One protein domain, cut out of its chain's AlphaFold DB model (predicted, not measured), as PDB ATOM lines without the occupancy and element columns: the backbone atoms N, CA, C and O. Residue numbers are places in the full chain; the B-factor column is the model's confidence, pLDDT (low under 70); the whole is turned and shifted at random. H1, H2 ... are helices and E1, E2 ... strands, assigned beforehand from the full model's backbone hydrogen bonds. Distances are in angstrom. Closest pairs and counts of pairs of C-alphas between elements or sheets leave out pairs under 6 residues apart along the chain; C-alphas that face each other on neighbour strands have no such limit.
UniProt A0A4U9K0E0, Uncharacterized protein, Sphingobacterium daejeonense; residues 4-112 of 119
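What this domain is: This is residues 4 to 112 of the 119 residues of an uncharacterized protein of Sphingobacterium daejeonense (UniProt A0A4U9K0E0). A small antiparallel sheet of four strands, E1, E6, E4 and E5, makes the core; H1 and H3 lie near each other to one side of it, H2 lies off the sheet to the other, and E2 and E3 form a hairpin arm that leads away from the body. The long link from H2 to E6, residues 67 to 86, comes back past E5. The printed part has 109 residues with three named helices and six named strands, in the order E1 E2 E3 H1 E4 E5 H2 E6 H3; the class is mixed, helices and strands. It is compact, with a radius of gyration of the C-alphas of 13.9 A, and rounded, with spans of 36 by 35 by 31 A.

How they stand to each other: Edge strand E1, residues 4 to 8, is antiparallel to E6, residues 87 to 92, at 161 degrees, with N 5 and O 90 at 2.8 A. E1 runs on into E2, residues 10 to 12, across a break of 1 residue, at 82 degrees. E2 and E3, residues 18 to 21, form a hairpin, with N 19 and O 11 at 2.8 A. H1, residues 26 to 38, only grazes the four-stranded sheet, with its residues 29 to 36. E4, residues 42 to 46, is antiparallel to E6, with N 46 and O 87 at 2.8 A. E4 and edge strand E5, residues 51 to 53, form a hairpin, with N 45 and O 52 at 2.8 A. H2, residues 58 to 66, is not on this sheet and is apart from H1. E5, H2 and E6 make a split strand-helix-strand unit, two strands running the same way with E4 between them, and its crossover is left-handed. H3, residues 97 to 103, only grazes the sheet, with its residues 97 to 101, and is near H1. Every O i to N i+4 pair is within hydrogen-bond range in H2 and H3, and 8 of 9 are in H1.

Where its parts are: E1 begins at C-alpha 4, (-24.683, 22.354, 28.391). H1 measures 18.9 A from first to last C-alpha, E6 16.1 A, E4 13.9 A, E1 12.6 A and H2 12.1 A. H1 begins at C-alpha 26, (-41.364, 16.988, 18.357), and H3 ends at C-alpha 103, (-34.771, 8.323, 27.830).

The domain as a whole: The two C-alphas farthest apart are those of Thr 15 and Glu 38, at 41.1 A. The printed part has no cut. The link from H2 to E6 is long, with 20 residues; in it, residues 73 to 74 pair, parallel, with residues 52 to 53 of E5. The mean pLDDT of the printed part is 86.1; residues 4 to 5, 9 to 11 and 111 to 112 are under 70.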
ATOM      1  N   LEU A   4     -23.766  21.760  29.349       68.19
ATOM      2  CA  LEU A   4     -24.683  22.354  28.391       68.19
ATOM      3  C   LEU A   4     -24.743  21.468  27.148       68.19
ATOM      4  O   LEU A   4     -23.819  21.490  26.339       68.19
ATOM      5  N   LEU A   5     -25.828  20.716  26.980       68.75
ATOM      6  CA  LEU A   5     -26.072  19.963  25.754       68.75
ATOM      7  C   LEU A   5     -26.691  20.889  24.729       68.75
ATOM      8  O   LEU A   5     -27.822  21.352  24.895       68.75
ATOM      9  N   LEU A   6     -25.932  21.150  23.673       73.88
ATOM     10  CA  LEU A   6     -26.402  21.900  22.530       73.88
ATOM     11  C   LEU A   6     -26.869  20.917  21.461       73.88
ATOM     12  O   LEU A   6     -26.076  20.168  20.890       73.88
ATOM     13  N   MET A   7     -28.158  20.953  21.159       76.19
ATOM     14  CA  MET A   7     -28.742  20.149  20.094       76.19
ATOM     15  C   MET A   7     -29.185  21.063  18.974       76.19
ATOM     16  O   MET A   7     -29.973  21.979  19.193       76.19
ATOM     17  N   VAL A   8     -28.666  20.810  17.777       76.06
ATOM     18  CA  VAL A   8     -28.956  21.588  16.576       76.06
ATOM     19  C   VAL A   8     -29.180  20.613  15.433       76.06
ATOM     20  O   VAL A   8     -28.313  19.791  15.147       76.06
ATOM     21  N   VAL A   9     -30.300  20.737  14.720       67.88
ATOM     22  CA  VAL A   9     -30.526  19.962  13.488       67.88
ATOM     23  C   VAL A   9     -30.244  20.850  12.279       67.88
ATOM     24  O   VAL A   9     -31.131  21.224  11.509       67.88
ATOM     25  N   THR A  10     -28.977  21.243  12.137       69.75
ATOM     26  CA  THR A  10     -28.502  21.988  10.966       69.75
ATOM     27  C   THR A  10     -27.327  21.273  10.325       69.75
ATOM     28  O   THR A  10     -26.369  20.893  10.995       69.75
ATOM     29  N   GLY A  11     -27.407  21.078   9.012       68.38
ATOM     30  CA  GLY A  11     -26.241  20.701   8.227       68.38
ATOM     31  C   GLY A  11     -25.432  21.955   7.933       68.38
ATOM     32  O   GLY A  11     -25.973  22.891   7.341       68.38
ATOM     33  N   VAL A  12     -24.159  21.976   8.320       73.75
ATOM     34  CA  VAL A  12     -23.235  23.073   8.005       73.75
ATOM     35  C   VAL A  12     -22.085  22.581   7.134       73.75
ATOM     36  O   VAL A  12     -21.636  21.441   7.264       73.75
ATOM     37  N   THR A  13     -21.605  23.425   6.226       76.19
ATOM     38  CA  THR A  13     -20.359  23.168   5.495       76.19
ATOM     39  C   THR A  13     -19.148  23.322   6.421       76.19
ATOM     40  O   THR A  13     -19.227  23.890   7.511       76.19
ATOM     41  N   ASN A  14     -17.973  22.908   5.948       78.44
ATOM     42  CA  ASN A  14     -16.689  23.211   6.590       78.44
ATOM     43  C   ASN A  14     -16.343  24.719   6.620       78.44
ATOM     44  O   ASN A  14     -15.346  25.099   7.227       78.44
ATOM     45  N   THR A  15     -17.147  25.565   5.969       79.19
ATOM     46  CA  THR A  15     -17.080  27.034   6.021       79.19
ATOM     47  C   THR A  15     -18.189  27.650   6.886       79.19
ATOM     48  O   THR A  15     -18.351  28.866   6.872       79.19
ATOM     49  N   PHE A  16     -18.926  26.833   7.653       71.44
ATOM     50  CA  PHE A  16     -20.067  27.232   8.492       71.44
ATOM     51  C   PHE A  16     -21.274  27.795   7.719       71.44
ATOM     52  O   PHE A  16     -22.135  28.460   8.297       71.44
ATOM     53  N   GLU A  17     -21.387  27.502   6.423       76.94
ATOM     54  CA  GLU A  17     -22.591  27.821   5.654       76.94
ATOM     55  C   GLU A  17     -23.699  26.819   5.978       76.94
ATOM     56  O   GLU A  17     -23.481  25.607   5.970       76.94
ATOM     57  N   ILE A  18     -24.904  27.322   6.247       73.38
ATOM     58  CA  ILE A  18     -26.067  26.488   6.565       73.38
ATOM     59  C   ILE A  18     -26.612  25.881   5.269       73.38
ATOM     60  O   ILE A  18     -27.111  26.599   4.404       73.38
ATOM     61  N   LEU A  19     -26.557  24.553   5.161       73.25
ATOM     62  CA  LEU A  19     -27.097  23.788   4.035       73.25
ATOM     63  C   LEU A  19     -28.592  23.518   4.197       73.25
ATOM     64  O   LEU A  19     -29.352  23.603   3.235       73.25
ATOM     65  N   PHE A  20     -29.020  23.193   5.416       76.00
ATOM     66  CA  PHE A  20     -30.426  23.030   5.761       76.00
ATOM     67  C   PHE A  20     -30.645  23.231   7.261       76.00
ATOM     68  O   PHE A  20     -29.724  23.067   8.066       76.00
ATOM     69  N   LYS A  21     -31.886  23.568   7.621       80.19
ATOM     70  CA  LYS A  21     -32.381  23.598   8.997       80.19
ATOM     71  C   LYS A  21     -33.576  22.667   9.093       80.19
ATOM     72  O   LYS A  21     -34.452  22.710   8.231       80.19
ATOM     73  N   GLN A  22     -33.606  21.850  10.128       86.25
ATOM     74  CA  GLN A  22     -34.744  21.011  10.455       86.25
ATOM     75  C   GLN A  22     -35.111  21.251  11.919       86.25
ATOM     76  O   GLN A  22     -34.269  21.639  12.726       86.25
ATOM     77  N   ALA A  23     -36.384  21.067  12.252       91.94
ATOM     78  CA  ALA A  23     -36.783  21.032  13.646       91.94
ATOM     79  C   ALA A  23     -36.273  19.746  14.317       91.94
ATOM     80  O   ALA A  23     -36.178  18.693  13.677       91.94
ATOM     81  N   ILE A  24     -35.972  19.844  15.610       92.50
ATOM     82  CA  ILE A  24     -35.798  18.698  16.503       92.50
ATOM     83  C   ILE A  24     -37.089  17.871  16.480       92.50
ATOM     84  O   ILE A  24     -38.178  18.418  16.279       92.50
ATOM     85  N   ASP A  25     -36.976  16.550  16.655       94.62
ATOM     86  CA  ASP A  25     -38.162  15.696  16.716       94.62
ATOM     87  C   ASP A  25     -39.108  16.201  17.812       94.62
ATOM     88  O   ASP A  25     -38.725  16.385  18.970       94.62
ATOM     89  N   LYS A  26     -40.366  16.441  17.437       95.38
ATOM     90  CA  LYS A  26     -41.364  16.988  18.357       95.38
ATOM     91  C   LYS A  26     -41.545  16.119  19.605       95.38
ATOM     92  O   LYS A  26     -41.865  16.663  20.655       95.38
ATOM     93  N   GLN A  27     -41.344  14.801  19.505       96.62
ATOM     94  CA  GLN A  27     -41.504  13.870  20.626       96.62
ATOM     95  C   GLN A  27     -40.427  14.092  21.684       96.62
ATOM     96  O   GLN A  27     -40.715  14.004  22.877       96.62
ATOM     97  N   ASP A  28     -39.212  14.435  21.263       96.00
ATOM     98  CA  ASP A  28     -38.122  14.761  22.179       96.00
ATOM     99  C   ASP A  28     -38.417  16.086  22.891       96.00
ATOM    100  O   ASP A  28     -38.295  16.176  24.110       96.00
ATOM    101  N   ILE A  29     -38.913  17.099  22.169       96.06
ATOM    102  CA  ILE A  29     -39.313  18.380  22.779       96.06
ATOM    103  C   ILE A  29     -40.479  18.200  23.762       96.06
ATOM    104  O   ILE A  29     -40.457  18.745  24.867       96.06
ATOM    105  N   GLU A  30     -41.494  17.414  23.399       96.94
ATOM    106  CA  GLU A  30     -42.605  17.059  24.288       96.94
ATOM    107  C   GLU A  30     -42.113  16.316  25.540       96.94
ATOM    108  O   GLU A  30     -42.589  16.582  26.648       96.94
ATOM    109  N   SER A  31     -41.125  15.432  25.389       96.88
ATOM    110  CA  SER A  31     -40.517  14.686  26.493       96.88
ATOM    111  C   SER A  31     -39.707  15.589  27.421       96.88
ATOM    112  O   SER A  31     -39.844  15.464  28.637       96.88
ATOM    113  N   VAL A  32     -38.958  16.562  26.888       95.50
ATOM    114  CA  VAL A  32     -38.274  17.603  27.680       95.50
ATOM    115  C   VAL A  32     -39.281  18.408  28.500       95.50
ATOM    116  O   VAL A  32     -39.111  18.577  29.709       95.50
ATOM    117  N   LEU A  33     -40.364  18.871  27.868       95.88
ATOM    118  CA  LEU A  33     -41.420  19.623  28.551       95.88
ATOM    119  C   LEU A  33     -42.090  18.799  29.650       95.88
ATOM    120  O   LEU A  33     -42.407  19.336  30.710       95.88
ATOM    121  N   LYS A  34     -42.313  17.503  29.411       96.00
ATOM    122  CA  LYS A  34     -42.859  16.592  30.418       96.00
ATOM    123  C   LYS A  34     -41.881  16.395  31.575       96.00
ATOM    124  O   LYS A  34     -42.284  16.540  32.725       96.00
ATOM    125  N   TYR A  35     -40.614  16.119  31.278       95.19
ATOM    126  CA  TYR A  35     -39.564  15.936  32.277       95.19
ATOM    127  C   TYR A  35     -39.457  17.157  33.196       95.19
ATOM    128  O   TYR A  35     -39.480  17.019  34.416       95.19
ATOM    129  N   ALA A  36     -39.446  18.360  32.618       93.56
ATOM    130  CA  ALA A  36     -39.323  19.617  33.352       93.56
ATOM    131  C   ALA A  36     -40.519  19.948  34.266       93.56
ATOM    132  O   ALA A  36     -40.393  20.783  35.162       93.56
ATOM    133  N   LYS A  37     -41.680  19.308  34.064       92.31
ATOM    134  CA  LYS A  37     -42.830  19.421  34.982       92.31
ATOM    135  C   LYS A  37     -42.657  18.572  36.242       92.31
ATOM    136  O   LYS A  37     -43.284  18.862  37.257       92.31
ATOM    137  N   GLU A  38     -41.852  17.515  36.165       92.25
ATOM    138  CA  GLU A  38     -41.667  16.530  37.237       92.25
ATOM    139  C   GLU A  38     -40.329  16.717  37.966       92.25
ATOM    140  O   GLU A  38     -40.236  16.444  39.164       92.25
ATOM    141  N   GLN A  39     -39.303  17.196  37.262       89.00
ATOM    142  CA  GLN A  39     -37.941  17.354  37.765       89.00
ATOM    143  C   GLN A  39     -37.369  18.731  37.396       89.00
ATOM    144  O   GLN A  39     -37.658  19.237  36.309       89.00
ATOM    145  N   PRO A  40     -36.532  19.345  38.256       87.50
ATOM    146  CA  PRO A  40     -35.851  20.592  37.920       87.50
ATOM    147  C   PRO A  40     -34.982  20.427  36.670       87.50
ATOM    148  O   PRO A  40     -34.068  19.604  36.644       87.50
ATOM    149  N   LEU A  41     -35.264  21.224  35.640       89.19
ATOM    150  CA  LEU A  41     -34.490  21.258  34.404       89.19
ATOM    151  C   LEU A  41     -34.455  22.687  33.859       89.19
ATOM    152  O   LEU A  41     -35.490  23.255  33.487       89.19
ATOM    153  N   SER A  42     -33.254  23.248  33.763       88.62
ATOM    154  CA  SER A  42     -33.023  24.468  32.998       88.62
ATOM    155  C   SER A  42     -32.788  24.102  31.542       88.62
ATOM    156  O   SER A  42     -31.946  23.261  31.225       88.62
ATOM    157  N   PHE A  43     -33.524  24.754  30.649       91.25
ATOM    158  CA  PHE A  43     -33.310  24.637  29.216       91.25
ATOM    159  C   PHE A  43     -33.730  25.901  28.475       91.25
ATOM    160  O   PHE A  43     -34.565  26.672  28.961       91.25
ATOM    161  N   SER A  44     -33.190  26.085  27.272       90.81
ATOM    162  CA  SER A  44     -33.694  27.054  26.303       90.81
ATOM    163  C   SER A  44     -34.119  26.383  25.001       90.81
ATOM    164  O   SER A  44     -33.600  25.336  24.614       90.81
ATOM    165  N   PHE A  45     -35.074  27.010  24.325       93.12
ATOM    166  CA  PHE A  45     -35.507  26.659  22.982       93.12
ATOM    167  C   PHE A  45     -35.252  27.821  22.042       93.12
ATOM    168  O   PHE A  45     -35.517  28.975  22.379       93.12
ATOM    169  N   MET A  46     -34.781  27.500  20.847       90.62
ATOM    170  CA  MET A  46     -34.631  28.430  19.744       90.62
ATOM    171  C   MET A  46     -35.489  27.952  18.577       90.62
ATOM    172  O   MET A  46     -35.323  26.843  18.068       90.62
ATOM    173  N   SER A  47     -36.396  28.820  18.147       91.00
ATOM    174  CA  SER A  47     -37.139  28.703  16.891       91.00
ATOM    175  C   SER A  47     -36.613  29.739  15.893       91.00
ATOM    176  O   SER A  47     -35.725  30.531  16.208       91.00
ATOM    177  N   GLU A  48     -37.188  29.801  14.692       88.19
ATOM    178  CA  GLU A  48     -36.891  30.900  13.759       88.19
ATOM    179  C   GLU A  48     -37.319  32.276  14.282       88.19
ATOM    180  O   GLU A  48     -36.770  33.295  13.864       88.19
ATOM    181  N   LYS A  49     -38.322  32.320  15.166       88.31
ATOM    182  CA  LYS A  49     -38.948  33.569  15.610       88.31
ATOM    183  C   LYS A  49     -38.283  34.136  16.849       88.31
ATOM    184  O   LYS A  49     -38.158  35.351  16.977       88.31
ATOM    185  N   GLU A  50     -37.920  33.267  17.783       88.62
ATOM    186  CA  GLU A  50     -37.418  33.690  19.082       88.62
ATOM    187  C   GLU A  50     -36.647  32.598  19.820       88.62
ATOM    188  O   GLU A  50     -36.728  31.407  19.499       88.62
ATOM    189  N   ILE A  51     -35.925  33.056  20.843       89.06
ATOM    190  CA  ILE A  51     -35.286  32.235  21.863       89.06
ATOM    191  C   ILE A  51     -36.086  32.400  23.155       89.06
ATOM    192  O   ILE A  51     -36.353  33.526  23.589       89.06
ATOM    193  N   THR A  52     -36.440  31.281  23.778       92.38
ATOM    194  CA  THR A  52     -37.144  31.225  25.065       92.38
ATOM    195  C   THR A  52     -36.398  30.348  26.062       92.38
ATOM    196  O   THR A  52     -35.696  29.427  25.653       92.38
ATOM    197  N   ILE A  53     -36.562  30.596  27.359       91.19
ATOM    198  CA  ILE A  53     -35.894  29.864  28.444       91.19
ATOM    199  C   ILE A  53     -36.903  29.423  29.511       91.19
ATOM    200  O   ILE A  53     -37.842  30.156  29.799       91.19
ATOM    201  N   HIS A  54     -36.758  28.226  30.073       90.50
ATOM    202  CA  HIS A  54     -37.684  27.710  31.091       90.50
ATOM    203  C   HIS A  54     -37.378  28.213  32.496       90.50
ATOM    204  O   HIS A  54     -38.237  28.816  33.132       90.50
ATOM    205  N   ASP A  55     -36.148  28.004  32.951       84.31
ATOM    206  CA  ASP A  55     -35.731  28.371  34.298       84.31
ATOM    207  C   ASP A  55     -34.369  29.058  34.248       84.31
ATOM    208  O   ASP A  55     -33.382  28.487  33.769       84.31
ATOM    209  N   VAL A  56     -34.342  30.310  34.709       77.62
ATOM    210  CA  VAL A  56     -33.148  31.156  34.745       77.62
ATOM    211  C   VAL A  56     -32.601  31.131  36.162       77.62
ATOM    212  O   VAL A  56     -32.948  31.962  37.004       77.62
ATOM    213  N   THR A  57     -31.707  30.183  36.421       82.19
ATOM    214  CA  THR A  57     -30.968  30.149  37.684       82.19
ATOM    215  C   THR A  57     -30.049  31.376  37.801       82.19
ATOM    216  O   THR A  57     -29.679  31.979  36.786       82.19
ATOM    217  N   PRO A  58     -29.614  31.759  39.018       83.50
ATOM    218  CA  PRO A  58     -28.660  32.858  39.197       83.50
ATOM    219  C   PRO A  58     -27.355  32.675  38.408       83.50
ATOM    220  O   PRO A  58     -26.777  33.657  37.947       83.50
ATOM    221  N   GLU A  59     -26.912  31.429  38.222       78.81
ATOM    222  CA  GLU A  59     -25.736  31.089  37.415       78.81
ATOM    223  C   GLU A  59     -25.952  31.446  35.938       78.81
ATOM    224  O   GLU A  59     -25.137  32.155  35.346       78.81
ATOM    225  N   ILE A  60     -27.097  31.056  35.368       77.62
ATOM    226  CA  ILE A  60     -27.459  31.384  33.983       77.62
ATOM    227  C   ILE A  60     -27.641  32.898  33.823       77.62
ATOM    228  O   ILE A  60     -27.105  33.484  32.883       77.62
ATOM    229  N   ALA A  61     -28.335  33.566  34.749       80.62
ATOM    230  CA  ALA A  61     -28.473  35.024  34.721       80.62
ATOM    231  C   ALA A  61     -27.103  35.729  34.738       80.62
ATOM    232  O   ALA A  61     -26.887  36.683  33.987       80.62
ATOM    233  N   GLY A  62     -26.169  35.230  35.555       81.19
ATOM    234  CA  GLY A  62     -24.791  35.714  35.615       81.19
ATOM    235  C   GLY A  62     -24.041  35.542  34.294       81.19
ATOM    236  O   GLY A  62     -23.366  36.473  33.859       81.19
ATOM    237  N   MET A  63     -24.208  34.400  33.621       79.50
ATOM    238  CA  MET A  63     -23.624  34.134  32.300       79.50
ATOM    239  C   MET A  63     -24.118  35.139  31.247       79.50
ATOM    240  O   MET A  63     -23.303  35.778  30.582       79.50
ATOM    241  N   TYR A  64     -25.436  35.336  31.123       81.19
ATOM    242  CA  TYR A  64     -26.001  36.304  30.170       81.19
ATOM    243  C   TYR A  64     -25.519  37.735  30.453       81.19
ATOM    244  O   TYR A  64     -25.130  38.448  29.526       81.19
ATOM    245  N   ALA A  65     -25.478  38.134  31.728       84.75
ATOM    246  CA  ALA A  65     -24.980  39.445  32.133       84.75
ATOM    247  C   ALA A  65     -23.493  39.639  31.791       84.75
ATOM    248  O   ALA A  65     -23.118  40.699  31.296       84.75
ATOM    249  N   HIS A  66     -22.654  38.619  32.007       84.56
ATOM    250  CA  HIS A  66     -21.227  38.672  31.678       84.56
ATOM    251  C   HIS A  66     -20.980  38.855  30.172       84.56
ATOM    252  O   HIS A  66     -20.076  39.588  29.777       84.56
ATOM    253  N   LEU A  67     -21.825  38.243  29.338       78.12
ATOM    254  CA  LEU A  67     -21.768  38.338  27.877       78.12
ATOM    255  C   LEU A  67     -22.471  39.589  27.310       78.12
ATOM    256  O   LEU A  67     -22.522  39.758  26.093       78.12
ATOM    257  N   ASN A  68     -23.017  40.471  28.159       84.75
ATOM    258  CA  ASN A  68     -23.863  41.610  27.763       84.75
ATOM    259  C   ASN A  68     -25.063  41.211  26.879       84.75
ATOM    260  O   ASN A  68     -25.497  41.979  26.016       84.75
ATOM    261  N   LEU A  69     -25.609  40.014  27.090       78.62
ATOM    262  CA  LEU A  69     -26.774  39.513  26.369       78.62
ATOM    263  C   LEU A  69     -28.048  39.710  27.204       78.62
ATOM    264  O   LEU A  69     -28.029  39.500  28.420       78.62
ATOM    265  N   PRO A  70     -29.185  40.077  26.584       82.56
ATOM    266  CA  PRO A  70     -30.456  40.086  27.288       82.56
ATOM    267  C   PRO A  70     -30.859  38.653  27.652       82.56
ATOM    268  O   PRO A  70     -30.723  37.733  26.842       82.56
ATOM    269  N   VAL A  71     -31.399  38.471  28.857       80.62
ATOM    270  CA  VAL A  71     -31.998  37.190  29.252       80.62
ATOM    271  C   VAL A  71     -33.192  36.903  28.324       80.62
ATOM    272  O   VAL A  71     -34.015  37.802  28.117       80.62
ATOM    273  N   PRO A  72     -33.309  35.691  27.744       85.44
ATOM    274  CA  PRO A  72     -34.421  35.346  26.867       85.44
ATOM    275  C   PRO A  72     -35.773  35.411  27.584       85.44
ATOM    276  O   PRO A  72     -35.857  35.361  28.812       85.44
ATOM    277  N   LYS A  73     -36.859  35.484  26.811       90.12
ATOM    278  CA  LYS A  73     -38.214  35.424  27.375       90.12
ATOM    279  C   LYS A  73     -38.468  34.059  28.008       90.12
ATOM    280  O   LYS A  73     -37.972  33.050  27.509       90.12
ATOM    281  N   LEU A  74     -39.305  34.016  29.041       91.94
ATOM    282  CA  LEU A  74     -39.732  32.741  29.605       91.94
ATOM    283  C   LEU A  74     -40.566  31.947  28.593       91.94
ATOM    284  O   LEU A  74     -41.446  32.508  27.935       91.94
ATOM    285  N   VAL A  75     -40.290  30.649  28.469       92.94
ATOM    286  CA  VAL A  75     -41.094  29.744  27.643       92.94
ATOM    287  C   VAL A  75     -42.460  29.550  28.290       92.94
ATOM    288  O   VAL A  75     -42.576  29.317  29.493       92.94
ATOM    289  N   ASN A  76     -43.513  29.614  27.484       93.06
ATOM    290  CA  ASN A  76     -44.830  29.185  27.919       93.06
ATOM    291  C   ASN A  76     -44.992  27.693  27.591       93.06
ATOM    292  O   ASN A  76     -45.270  27.329  26.449       93.06
ATOM    293  N   MET A  77     -44.811  26.836  28.599       91.25
ATOM    294  CA  MET A  77     -44.840  25.374  28.444       91.25
ATOM    295  C   MET A  77     -46.182  24.817  27.946       91.25
ATOM    296  O   MET A  77     -46.220  23.684  27.476       91.25
ATOM    297  N   ASP A  78     -47.271  25.582  28.054       90.81
ATOM    298  CA  ASP A  78     -48.606  25.145  27.636       90.81
ATOM    299  C   ASP A  78     -48.915  25.490  26.174       90.81
ATOM    300  O   ASP A  78     -49.861  24.956  25.599       90.81
ATOM    301  N   THR A  79     -48.145  26.401  25.569       92.56
ATOM    302  CA  THR A  79     -48.443  26.945  24.228       92.56
ATOM    303  C   THR A  79     -47.261  26.928  23.267       92.56
ATOM    304  O   THR A  79     -47.425  27.307  22.107       92.56
ATOM    305  N   VAL A  80     -46.079  26.503  23.720       93.38
ATOM    306  CA  VAL A  80     -44.892  26.397  22.869       93.38
ATOM    307  C   VAL A  80     -45.150  25.465  21.681       93.38
ATOM    308  O   VAL A  80     -45.664  24.359  21.832       93.38
ATOM    309  N   ASP A  81     -44.782  25.922  20.484       95.44
ATOM    310  CA  ASP A  81     -44.866  25.124  19.262       95.44
ATOM    311  C   ASP A  81     -43.675  24.163  19.187       95.44
ATOM    312  O   ASP A  81     -42.597  24.506  18.688       95.44
ATOM    313  N   THR A  82     -43.888  22.947  19.690       95.00
ATOM    314  CA  THR A  82     -42.878  21.882  19.774       95.00
ATOM    315  C   THR A  82     -42.349  21.438  18.411       95.00
ATOM    316  O   THR A  82     -41.249  20.902  18.333       95.00
ATOM    317  N   SER A  83     -43.085  21.706  17.328       94.94
ATOM    318  CA  SER A  83     -42.687  21.342  15.964       94.94
ATOM    319  C   SER A  83     -41.779  22.371  15.282       94.94
ATOM    320  O   SER A  83     -41.278  22.118  14.189       94.94
ATOM    321  N   SER A  84     -41.558  23.525  15.920       94.12
ATOM    322  CA  SER A  84     -40.784  24.645  15.367       94.12
ATOM    323  C   SER A  84     -39.383  24.804  15.966       94.12
ATOM    324  O   SER A  84     -38.639  25.708  15.573       94.12
ATOM    325  N   ILE A  85     -39.024  23.961  16.939       93.88
ATOM    326  CA  ILE A  85     -37.776  24.101  17.689       93.88
ATOM    327  C   ILE A  85     -36.610  23.600  16.846       93.88
ATOM    328  O   ILE A  85     -36.536  22.425  16.511       93.88
ATOM    329  N   LEU A  86     -35.686  24.497  16.515       90.75
ATOM    330  CA  LEU A  86     -34.498  24.209  15.706       90.75
ATOM    331  C   LEU A  86     -33.290  23.828  16.557       90.75
ATOM    332  O   LEU A  86     -32.409  23.091  16.112       90.75
ATOM    333  N   GLN A  87     -33.238  24.387  17.762       88.56
ATOM    334  CA  GLN A  87     -32.161  24.166  18.703       88.56
ATOM    335  C   GLN A  87     -32.695  24.173  20.130       88.56
ATOM    336  O   GLN A  87     -33.589  24.954  20.474       88.56
ATOM    337  N   THR A  88     -32.101  23.337  20.973       90.25
ATOM    338  CA  THR A  88     -32.285  23.417  22.416       90.25
ATOM    339  C   THR A  88     -30.953  23.343  23.139       90.25
ATOM    340  O   THR A  88     -30.027  22.660  22.695       90.25
ATOM    341  N   ASN A  89     -30.879  24.072  24.248       87.88
ATOM    342  CA  ASN A  89     -29.770  24.017  25.177       87.88
ATOM    343  C   ASN A  89     -30.294  23.407  26.478       87.88
ATOM    344  O   ASN A  89     -31.141  24.032  27.117       87.88
ATOM    345  N   ILE A  90     -29.812  22.229  26.868       88.81
ATOM    346  CA  ILE A  90     -30.214  21.554  28.110       88.81
ATOM    347  C   ILE A  90     -29.066  21.633  29.120       88.81
ATOM    348  O   ILE A  90     -27.928  21.332  28.771       88.81
ATOM    349  N   PHE A  91     -29.353  22.029  30.360       86.06
ATOM    350  CA  PHE A  91     -28.356  22.152  31.426       86.06
ATOM    351  C   PHE A  91     -28.514  20.992  32.423       86.06
ATOM    352  O   PHE A  91     -29.472  20.973  33.196       86.06
ATOM    353  N   LEU A  92     -27.589  20.027  32.401       84.00
ATOM    354  CA  LEU A  92     -27.640  18.775  33.183       84.00
ATOM    355  C   LEU A  92     -26.358  18.546  33.984       84.00
ATOM    356  O   LEU A  92     -25.345  19.184  33.726       84.00
ATOM    357  N   GLY A  93     -26.362  17.628  34.949       81.12
ATOM    358  CA  GLY A  93     -25.116  17.107  35.514       81.12
ATOM    359  C   GLY A  93     -24.368  16.226  34.500       81.12
ATOM    360  O   GLY A  93     -25.008  15.623  33.640       81.12
ATOM    361  N   PRO A  94     -23.028  16.112  34.586       76.12
ATOM    362  CA  PRO A  94     -22.252  15.272  33.670       76.12
ATOM    363  C   PRO A  94     -22.627  13.789  33.720       76.12
ATOM    364  O   PRO A  94     -22.556  13.100  32.708       76.12
ATOM    365  N   ASP A  95     -23.070  13.307  34.879       85.25
ATOM    366  CA  ASP A  95     -23.460  11.910  35.064       85.25
ATOM    367  C   ASP A  95     -24.863  11.607  34.497       85.25
ATOM    368  O   ASP A  95     -25.206  10.442  34.295       85.25
ATOM    369  N   ASP A  96     -25.660  12.642  34.203       87.62
ATOM    370  CA  ASP A  96     -27.062  12.512  33.782       87.62
ATOM    371  C   ASP A  96     -27.238  12.546  32.255       87.62
ATOM    372  O   ASP A  96     -28.282  12.131  31.751       87.62
ATOM    373  N   GLU A  97     -26.236  13.027  31.505       86.44
ATOM    374  CA  GLU A  97     -26.322  13.256  30.055       86.44
ATOM    375  C   GLU A  97     -26.752  12.000  29.293       86.44
ATOM    376  O   GLU A  97     -27.746  12.028  28.567       86.44
ATOM    377  N   GLN A  98     -26.034  10.890  29.479       87.94
ATOM    378  CA  GLN A  98     -26.287   9.670  28.713       87.94
ATOM    379  C   GLN A  98     -27.703   9.142  28.968       87.94
ATOM    380  O   GLN A  98     -28.445   8.857  28.030       87.94
ATOM    381  N   GLN A  99     -28.106   9.069  30.239       91.62
ATOM    382  CA  GLN A  99     -29.446   8.620  30.606       91.62
ATOM    383  C   GLN A  99     -30.520   9.563  30.053       91.62
ATOM    384  O   GLN A  99     -31.563   9.099  29.588       91.62
ATOM    385  N   PHE A 100     -30.290  10.875  30.097       92.19
ATOM    386  CA  PHE A 100     -31.222  11.861  29.566       92.19
ATOM    387  C   PHE A 100     -31.399  11.708  28.054       92.19
ATOM    388  O   PHE A 100     -32.530  11.686  27.572       92.19
ATOM    389  N   MET A 101     -30.309  11.523  27.309       91.31
ATOM    390  CA  MET A 101     -30.376  11.292  25.865       91.31
ATOM    391  C   MET A 101     -31.102   9.986  25.540       91.31
ATOM    392  O   MET A 101     -31.997   9.981  24.701       91.31
ATOM    393  N   ASP A 102     -30.816   8.904  26.264       93.69
ATOM    394  CA  ASP A 102     -31.439   7.600  26.005       93.69
ATOM    395  C   ASP A 102     -32.939   7.559  26.354       93.69
ATOM    396  O   ASP A 102     -33.679   6.738  25.805       93.69
ATOM    397  N   THR A 103     -33.403   8.409  27.278       94.94
ATOM    398  CA  THR A 103     -34.771   8.323  27.830       94.94
ATOM    399  C   THR A 103     -35.676   9.505  27.501       94.94
ATOM    400  O   THR A 103     -36.882   9.309  27.345       94.94
ATOM    401  N   VAL A 104     -35.130  10.718  27.398       95.38
ATOM    402  CA  VAL A 104     -35.886  11.960  27.173       95.38
ATOM    403  C   VAL A 104     -35.737  12.441  25.736       95.38
ATOM    404  O   VAL A 104     -36.713  12.916  25.164       95.38
ATOM    405  N   MET A 105     -34.550  12.309  25.139       94.06
ATOM    406  CA  MET A 105     -34.277  12.804  23.782       94.06
ATOM    407  C   MET A 105     -33.653  11.751  22.847       94.06
ATOM    408  O   MET A 105     -32.612  12.009  22.239       94.06
ATOM    409  N   PRO A 106     -34.272  10.563  22.700       94.19
ATOM    410  CA  PRO A 106     -33.675   9.443  21.971       94.19
ATOM    411  C   PRO A 106     -33.589   9.657  20.453       94.19
ATOM    412  O   PRO A 106     -32.899   8.900  19.771       94.19
ATOM    413  N   ASN A 107     -34.290  10.654  19.903       92.62
ATOM    414  CA  ASN A 107     -34.265  10.977  18.472       92.62
ATOM    415  C   ASN A 107     -33.327  12.152  18.149       92.62
ATOM    416  O   ASN A 107     -33.238  12.572  16.993       92.62
ATOM    417  N   SER A 108     -32.628  12.681  19.153       88.62
ATOM    418  CA  SER A 108     -31.753  13.842  19.038       88.62
ATOM    419  C   SER A 108     -30.283  13.452  19.140       88.62
ATOM    420  O   SER A 108     -29.909  12.436  19.719       88.62
ATOM    421  N   LEU A 109     -29.425  14.297  18.572       80.94
ATOM    422  CA  LEU A 109     -27.977  14.164  18.667       80.94
ATOM    423  C   LEU A 109     -27.428  15.348  19.454       80.94
ATOM    424  O   LEU A 109     -27.603  16.497  19.042       80.94
ATOM    425  N   ALA A 110     -26.762  15.062  20.570       74.94
ATOM    426  CA  ALA A 110     -26.047  16.069  21.337       74.94
ATOM    427  C   ALA A 110     -24.695  16.375  20.680       74.94
ATOM    428  O   ALA A 110     -23.958  15.469  20.283       74.94
ATOM    429  N   LEU A 111     -24.365  17.662  20.569       67.38
ATOM    430  CA  LEU A 111     -22.992  18.104  20.368       67.38
ATOM    431  C   LEU A 111     -22.379  18.341  21.746       67.38
ATOM    432  O   LEU A 111     -22.976  19.036  22.570       67.38
ATOM    433  N   ASP A 112     -21.190  17.785  21.975       61.69
ATOM    434  CA  ASP A 112     -20.441  18.020  23.208       61.69
ATOM    435  C   ASP A 112     -20.214  19.534  23.399       61.69
ATOM    436  O   ASP A 112     -19.589  20.217  22.577       61.69
TER     437      ASP A 112